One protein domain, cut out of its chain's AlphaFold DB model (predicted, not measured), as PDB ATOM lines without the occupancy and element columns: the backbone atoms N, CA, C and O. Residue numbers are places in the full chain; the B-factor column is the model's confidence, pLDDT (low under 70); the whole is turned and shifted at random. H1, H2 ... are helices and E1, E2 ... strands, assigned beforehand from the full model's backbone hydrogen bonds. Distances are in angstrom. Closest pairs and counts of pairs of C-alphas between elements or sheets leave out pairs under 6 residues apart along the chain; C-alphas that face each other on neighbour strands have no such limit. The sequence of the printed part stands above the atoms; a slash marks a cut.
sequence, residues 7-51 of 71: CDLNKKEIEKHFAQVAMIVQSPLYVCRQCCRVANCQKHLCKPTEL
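AT A GLANCE: This is residues 7 to 51 of the 71 residues of an uncharacterized protein of Planctomycetaceae bacterium (UniProt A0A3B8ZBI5). Two short helices, H1 and H2, meet in an L-shaped corner at one end of the length, and at the other end a small head is made of the two-stranded hairpin E1 and E2 with the long loop of residues 33 to 47 folded back beside it. Residues 7 to 10 lead into H1 from the side of the head, and in the loop residues 38 to 39 pair with residues 30 to 31 of E1, antiparallel. The printed part has 45 residues with two named helices and two named strands, in the order H1, H2, E1, E2; the sheet has the order E1 - E2 and is antiparallel. The class is mixed, helices and strands, with 20 residues in named elements, under half of those printed. The whole is compact, with a radius of gyration of the C-alphas of 10.0 A, and rounded, its C-alphas spanning 27 by 20 by 14 A.

HOW THE PARTS SIT: H1, residues 11 to 16, and H2, residues 18 to 25, are close but not clearly touching; their closest C-alphas, those of Ile 14 and Val 21, are 7.0 A apart. Their lines are about perpendicular, at 75 degrees. In both helices every O i to N i+4 pair is within hydrogen-bond range. A tight link of four residues joins H2 to E1, residues 30 to 32. E1 and E2, residues 48 to 50, form a hairpin of antiparallel neighbour strands, with 140 degrees between their directions. The C-alphas of Val 31 and Thr 49 face each other at 5.3 A. Across this pair N 31 and O 49 are within hydrogen-bond range at 2.8 A, and so are N 49 and O 31 at 2.8 A. H1 is apart from E1 and from E2, and H2 is apart from E2.

IN THESE COORDINATES: H1 runs from Lys 11, with its C-alpha at (29.532, 9.430, 10.993), to Lys 16, over 8.7 A. H2 runs from Phe 18 to Val 25, 10.4 A from first to last C-alpha, and ends with C-alpha 25 at (28.517, 15.423, -3.727). E1, from Tyr 30 to Cys 32, is 6.8 A long. E2, from Pro 48 to Glu 50, is 6.9 A long and ends with C-alpha 50 at (20.262, 26.121, -5.238).

THE WHOLE: The two C-alphas farthest apart, those of Lys 12 and Glu 50, are 27.6 A apart. The C-alphas of Cys 7 and Leu 51, the first and last printed, are 16.6 A apart. The printed part has no cut. The link from H1 to H2 is tight, and the link from E1 to E2, 15 residues, is long. The mean pLDDT of the printed part is 93.5, and no printed residue is under 70.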
ATOM      1  N   CYS A   7      21.297  14.627   5.051       93.06
ATOM      2  CA  CYS A   7      21.137  15.414   6.274       93.06
ATOM      3  C   CYS A   7      20.967  14.553   7.533       93.06
ATOM      4  O   CYS A   7      21.304  15.021   8.615       93.06
ATOM      5  N   ASP A   8      20.486  13.319   7.377       91.06
ATOM      6  CA  ASP A   8      20.202  12.382   8.467       91.06
ATOM      7  C   ASP A   8      21.337  11.368   8.696       91.06
ATOM      8  O   ASP A   8      21.263  10.544   9.606       91.06
ATOM      9  N   LEU A   9      22.397  11.400   7.879       91.44
ATOM     10  CA  LEU A   9      23.516  10.477   8.044       91.44
ATOM     11  C   LEU A   9      24.370  10.855   9.256       91.44
ATOM     12  O   LEU A   9      24.761  12.011   9.440       91.44
ATOM     13  N   ASN A  10      24.708   9.842  10.050       91.38
ATOM     14  CA  ASN A  10      25.705   9.930  11.111       91.38
ATOM     15  C   ASN A  10      27.096   9.526  10.582       91.38
ATOM     16  O   ASN A  10      27.229   9.029   9.465       91.38
ATOM     17  N   LYS A  11      28.144   9.710  11.396       91.62
ATOM     18  CA  LYS A  11      29.532   9.430  10.993       91.62
ATOM     19  C   LYS A  11      29.736   7.990  10.490       91.62
ATOM     20  O   LYS A  11      30.297   7.806   9.419       91.62
ATOM     21  N   LYS A  12      29.199   6.996  11.208       92.88
ATOM     22  CA  LYS A  12      29.342   5.571  10.860       92.88
ATOM     23  C   LYS A  12      28.679   5.234   9.524       92.88
ATOM     24  O   LYS A  12      29.232   4.480   8.730       92.88
ATOM     25  N   GLU A  13      27.506   5.808   9.262       90.94
ATOM     26  CA  GLU A  13      26.794   5.620   7.997       90.94
ATOM     27  C   GLU A  13      27.521   6.304   6.833       90.94
ATOM     28  O   GLU A  13      27.567   5.751   5.736       90.94
ATOM     29  N   ILE A  14      28.136   7.470   7.069       91.25
ATOM     30  CA  ILE A  14      28.985   8.139   6.072       91.25
ATOM     31  C   ILE A  14      30.201   7.269   5.744       91.25
ATOM     32  O   ILE A  14      30.486   7.071   4.570       91.25
ATOM     33  N   GLU A  15      30.882   6.716   6.749       93.69
ATOM     34  CA  GLU A  15      32.038   5.829   6.554       93.69
ATOM     35  C   GLU A  15      31.646   4.569   5.768       93.69
ATOM     36  O   GLU A  15      32.301   4.203   4.792       93.69
ATOM     37  N   LYS A  16      30.519   3.948   6.126       93.56
ATOM     38  CA  LYS A  16      30.002   2.746   5.461       93.56
ATOM     39  C   LYS A  16      29.560   2.993   4.017       93.56
ATOM     40  O   LYS A  16      29.684   2.106   3.175       93.56
ATOM     41  N   HIS A  17      29.024   4.178   3.729       91.31
ATOM     42  CA  HIS A  17      28.458   4.522   2.425       91.31
ATOM     43  C   HIS A  17      29.240   5.618   1.692       91.31
ATOM     44  O   HIS A  17      28.691   6.289   0.814       91.31
ATOM     45  N   PHE A  18      30.528   5.774   2.010       92.62
ATOM     46  CA  PHE A  18      31.362   6.871   1.522       92.62
ATOM     47  C   PHE A  18      31.333   7.010  -0.002       92.62
ATOM     48  O   PHE A  18      31.113   8.103  -0.508       92.62
ATOM     49  N   ALA A  19      31.451   5.902  -0.741       93.25
ATOM     50  CA  ALA A  19      31.421   5.920  -2.205       93.25
ATOM     51  C   ALA A  19      30.115   6.510  -2.771       93.25
ATOM     52  O   ALA A  19      30.138   7.287  -3.722       93.25
ATOM     53  N   GLN A  20      28.966   6.193  -2.166       91.62
ATOM     54  CA  GLN A  20      27.676   6.743  -2.594       91.62
ATOM     55  C   GLN A  20      27.548   8.219  -2.217       91.62
ATOM     56  O   GLN A  20      27.036   9.008  -3.007       91.62
ATOM     57  N   VAL A  21      28.017   8.597  -1.024       93.25
ATOM     58  CA  VAL A  21      28.060  10.001  -0.599       93.25
ATOM     59  C   VAL A  21      28.930  10.809  -1.564       93.25
ATOM     60  O   VAL A  21      28.464  11.830  -2.061       93.25
ATOM     61  N   ALA A  22      30.122  10.313  -1.905       93.75
ATOM     62  CA  ALA A  22      31.044  10.927  -2.857       93.75
ATOM     63  C   ALA A  22      30.386  11.164  -4.226       93.75
ATOM     64  O   ALA A  22      30.461  12.269  -4.755       93.75
ATOM     65  N   MET A  23      29.656  10.176  -4.758       92.81
ATOM     66  CA  MET A  23      28.905  10.333  -6.013       92.81
ATOM     67  C   MET A  23      27.820  11.417  -5.932       92.81
ATOM     68  O   MET A  23      27.608  12.152  -6.894       92.81
ATOM     69  N   ILE A  24      27.122  11.540  -4.799       92.88
ATOM     70  CA  ILE A  24      26.074  12.560  -4.630       92.88
ATOM     71  C   ILE A  24      26.681  13.969  -4.530       92.88
ATOM     72  O   ILE A  24      26.060  14.930  -4.986       92.88
ATOM     73  N   VAL A  25      27.873  14.113  -3.943       93.81
ATOM     74  CA  VAL A  25      28.517  15.423  -3.727       93.81
ATOM     75  C   VAL A  25      29.505  15.830  -4.822       93.81
ATOM     76  O   VAL A  25      30.011  16.941  -4.760       93.81
ATOM     77  N   GLN A  26      29.766  14.977  -5.820       93.06
ATOM     78  CA  GLN A  26      30.759  15.226  -6.876       93.06
ATOM     79  C   GLN A  26      30.486  16.500  -7.697       93.06
ATOM     80  O   GLN A  26      31.418  17.204  -8.070       93.06
ATOM     81  N   SER A  27      29.216  16.807  -7.970       90.69
ATOM     82  CA  SER A  27      28.805  18.009  -8.713       90.69
ATOM     83  C   SER A  27      27.604  18.644  -8.015       90.69
ATOM     84  O   SER A  27      26.460  18.423  -8.420       90.69
ATOM     85  N   PRO A  28      27.822  19.339  -6.887       92.81
ATOM     86  CA  PRO A  28      26.736  19.798  -6.043       92.81
ATOM     87  C   PRO A  28      26.031  20.994  -6.680       92.81
ATOM     88  O   PRO A  28      26.656  21.996  -7.006       92.81
ATOM     89  N   LEU A  29      24.710  20.898  -6.801       94.94
ATOM     90  CA  LEU A  29      23.856  21.978  -7.306       94.94
ATOM     91  C   LEU A  29      23.028  22.609  -6.183       94.94
ATOM     92  O   LEU A  29      22.503  23.707  -6.326       94.94
ATOM     93  N   TYR A  30      22.915  21.909  -5.052       95.94
ATOM     94  CA  TYR A  30      22.100  22.308  -3.917       95.94
ATOM     95  C   TYR A  30      22.896  22.228  -2.617       95.94
ATOM     96  O   TYR A  30      23.690  21.309  -2.407       95.94
ATOM     97  N   VAL A  31      22.601  23.144  -1.699       95.75
ATOM     98  CA  VAL A  31      23.065  23.154  -0.312       95.75
ATOM     99  C   VAL A  31      21.872  23.190   0.637       95.75
ATOM    100  O   VAL A  31      20.843  23.805   0.360       95.75
ATOM    101  N   CYS A  32      21.975  22.504   1.771       96.19
ATOM    102  CA  CYS A  32      20.956  22.571   2.806       96.19
ATOM    103  C   CYS A  32      21.151  23.823   3.668       96.19
ATOM    104  O   CYS A  32      22.172  23.930   4.346       96.19
ATOM    105  N   ARG A  33      20.154  24.714   3.744       96.50
ATOM    106  CA  ARG A  33      20.249  25.958   4.545       96.50
ATOM    107  C   ARG A  33      20.439  25.735   6.046       96.50
ATOM    108  O   ARG A  33      20.956  26.607   6.725       96.50
ATOM    109  N   GLN A  34      19.983  24.602   6.579       94.88
ATOM    110  CA  GLN A  34      20.013  24.351   8.026       94.88
ATOM    111  C   GLN A  34      21.313  23.703   8.491       94.88
ATOM    112  O   GLN A  34      21.729  23.890   9.627       94.88
ATOM    113  N   CYS A  35      21.900  22.855   7.654       94.38
ATOM    114  CA  CYS A  35      22.928  21.931   8.109       94.38
ATOM    115  C   CYS A  35      24.127  21.850   7.154       94.38
ATOM    116  O   CYS A  35      25.038  21.061   7.398       94.38
ATOM    117  N   CYS A  36      24.115  22.653   6.085       93.56
ATOM    118  CA  CYS A  36      25.208  22.893   5.142       93.56
ATOM    119  C   CYS A  36      25.703  21.675   4.347       93.56
ATOM    120  O   CYS A  36      26.715  21.770   3.661       93.56
ATOM    121  N   ARG A  37      24.995  20.533   4.374       95.19
ATOM    122  CA  ARG A  37      25.305  19.422   3.456       95.19
ATOM    123  C   ARG A  37      24.954  19.826   2.027       95.19
ATOM    124  O   ARG A  37      23.930  20.474   1.807       95.19
ATOM    125  N   VAL A  38      25.772  19.387   1.081       95.44
ATOM    126  CA  VAL A  38      25.598  19.634  -0.353       95.44
ATOM    127  C   VAL A  38      25.161  18.370  -1.081       95.44
ATOM    128  O   VAL A  38      25.406  17.262  -0.604       95.44
ATOM    129  N   ALA A  39      24.489  18.524  -2.217       94.62
ATOM    130  CA  ALA A  39      24.123  17.420  -3.095       94.62
ATOM    131  C   ALA A  39      23.947  17.901  -4.535       94.62
ATOM    132  O   ALA A  39      23.531  19.034  -4.785       94.62
ATOM    133  N   ASN A  40      24.166  17.005  -5.489       93.75
ATOM    134  CA  ASN A  40      23.813  17.208  -6.894       93.75
ATOM    135  C   ASN A  40      22.292  17.222  -7.151       93.75
ATOM    136  O   ASN A  40      21.843  17.598  -8.227       93.75
ATOM    137  N   CYS A  41      21.477  16.815  -6.172       91.31
ATOM    138  CA  CYS A  41      20.020  16.765  -6.268       91.31
ATOM    139  C   CYS A  41      19.359  17.160  -4.942       91.31
ATOM    140  O   CYS A  41      19.653  16.579  -3.893       91.31
ATOM    141  N   GLN A  42      18.360  18.045  -5.005       92.69
ATOM    142  CA  GLN A  42      17.600  18.518  -3.841       92.69
ATOM    143  C   GLN A  42      16.967  17.406  -2.982       92.69
ATOM    144  O   GLN A  42      16.850  17.556  -1.768       92.69
ATOM    145  N   LYS A  43      16.622  16.253  -3.582       92.19
ATOM    146  CA  LYS A  43      15.987  15.101  -2.905       92.19
ATOM    147  C   LYS A  43      16.808  14.512  -1.753       92.19
ATOM    148  O   LYS A  43      16.248  13.854  -0.881       92.19
ATOM    149  N   HIS A  44      18.122  14.731  -1.756       93.31
ATOM    150  CA  HIS A  44      19.020  14.223  -0.723       93.31
ATOM    151  C   HIS A  44      19.152  15.168   0.479       93.31
ATOM    152  O   HIS A  44      19.849  14.833   1.437       93.31
ATOM    153  N   LEU A  45      18.493  16.329   0.467       94.75
ATOM    154  CA  LEU A  45      18.620  17.362   1.494       94.75
ATOM    155  C   LEU A  45      17.276  17.613   2.195       94.75
ATOM    156  O   LEU A  45      16.214  17.408   1.617       94.75
ATOM    157  N   CYS A  46      17.307  18.052   3.457       94.62
ATOM    158  CA  CYS A  46      16.083  18.351   4.209       94.62
ATOM    159  C   CYS A  46      15.510  19.745   3.902       94.62
ATOM    160  O   CYS A  46      14.293  19.887   3.835       94.62
ATOM    161  N   LYS A  47      16.371  20.753   3.696       95.00
ATOM    162  CA  LYS A  47      16.007  22.130   3.312       95.00
ATOM    163  C   LYS A  47      16.898  22.611   2.156       95.00
ATOM    164  O   LYS A  47      17.786  23.436   2.388       95.00
ATOM    165  N   PRO A  48      16.740  22.023   0.955       95.44
ATOM    166  CA  PRO A  48      17.587  22.313  -0.197       95.44
ATOM    167  C   PRO A  48      17.467  23.769  -0.644       95.44
ATOM    168  O   PRO A  48      16.430  24.413  -0.498       95.44
ATOM    169  N   THR A  49      18.547  24.292  -1.202       96.38
ATOM    170  CA  THR A  49      18.622  25.597  -1.857       96.38
ATOM    171  C   THR A  49      19.672  25.536  -2.935       96.38
ATOM    172  O   THR A  49      20.727  24.949  -2.719       96.38
ATOM    173  N   GLU A  50      19.367  26.108  -4.087       95.31
ATOM    174  CA  GLU A  50      20.262  26.121  -5.238       95.31
ATOM    175  C   GLU A  50      21.528  26.924  -4.942       95.31
ATOM    176  O   GLU A  50      21.478  28.000  -4.337       95.31
ATOM    177  N   LEU A  51      22.669  26.370  -5.343       92.25
ATOM    178  CA  LEU A  51      23.949  27.053  -5.287       92.25
ATOM    179  C   LEU A  51      24.073  28.011  -6.485       92.25
ATOM    180  O   LEU A  51      23.752  27.629  -7.614       92.25
TER     181      LEU A  51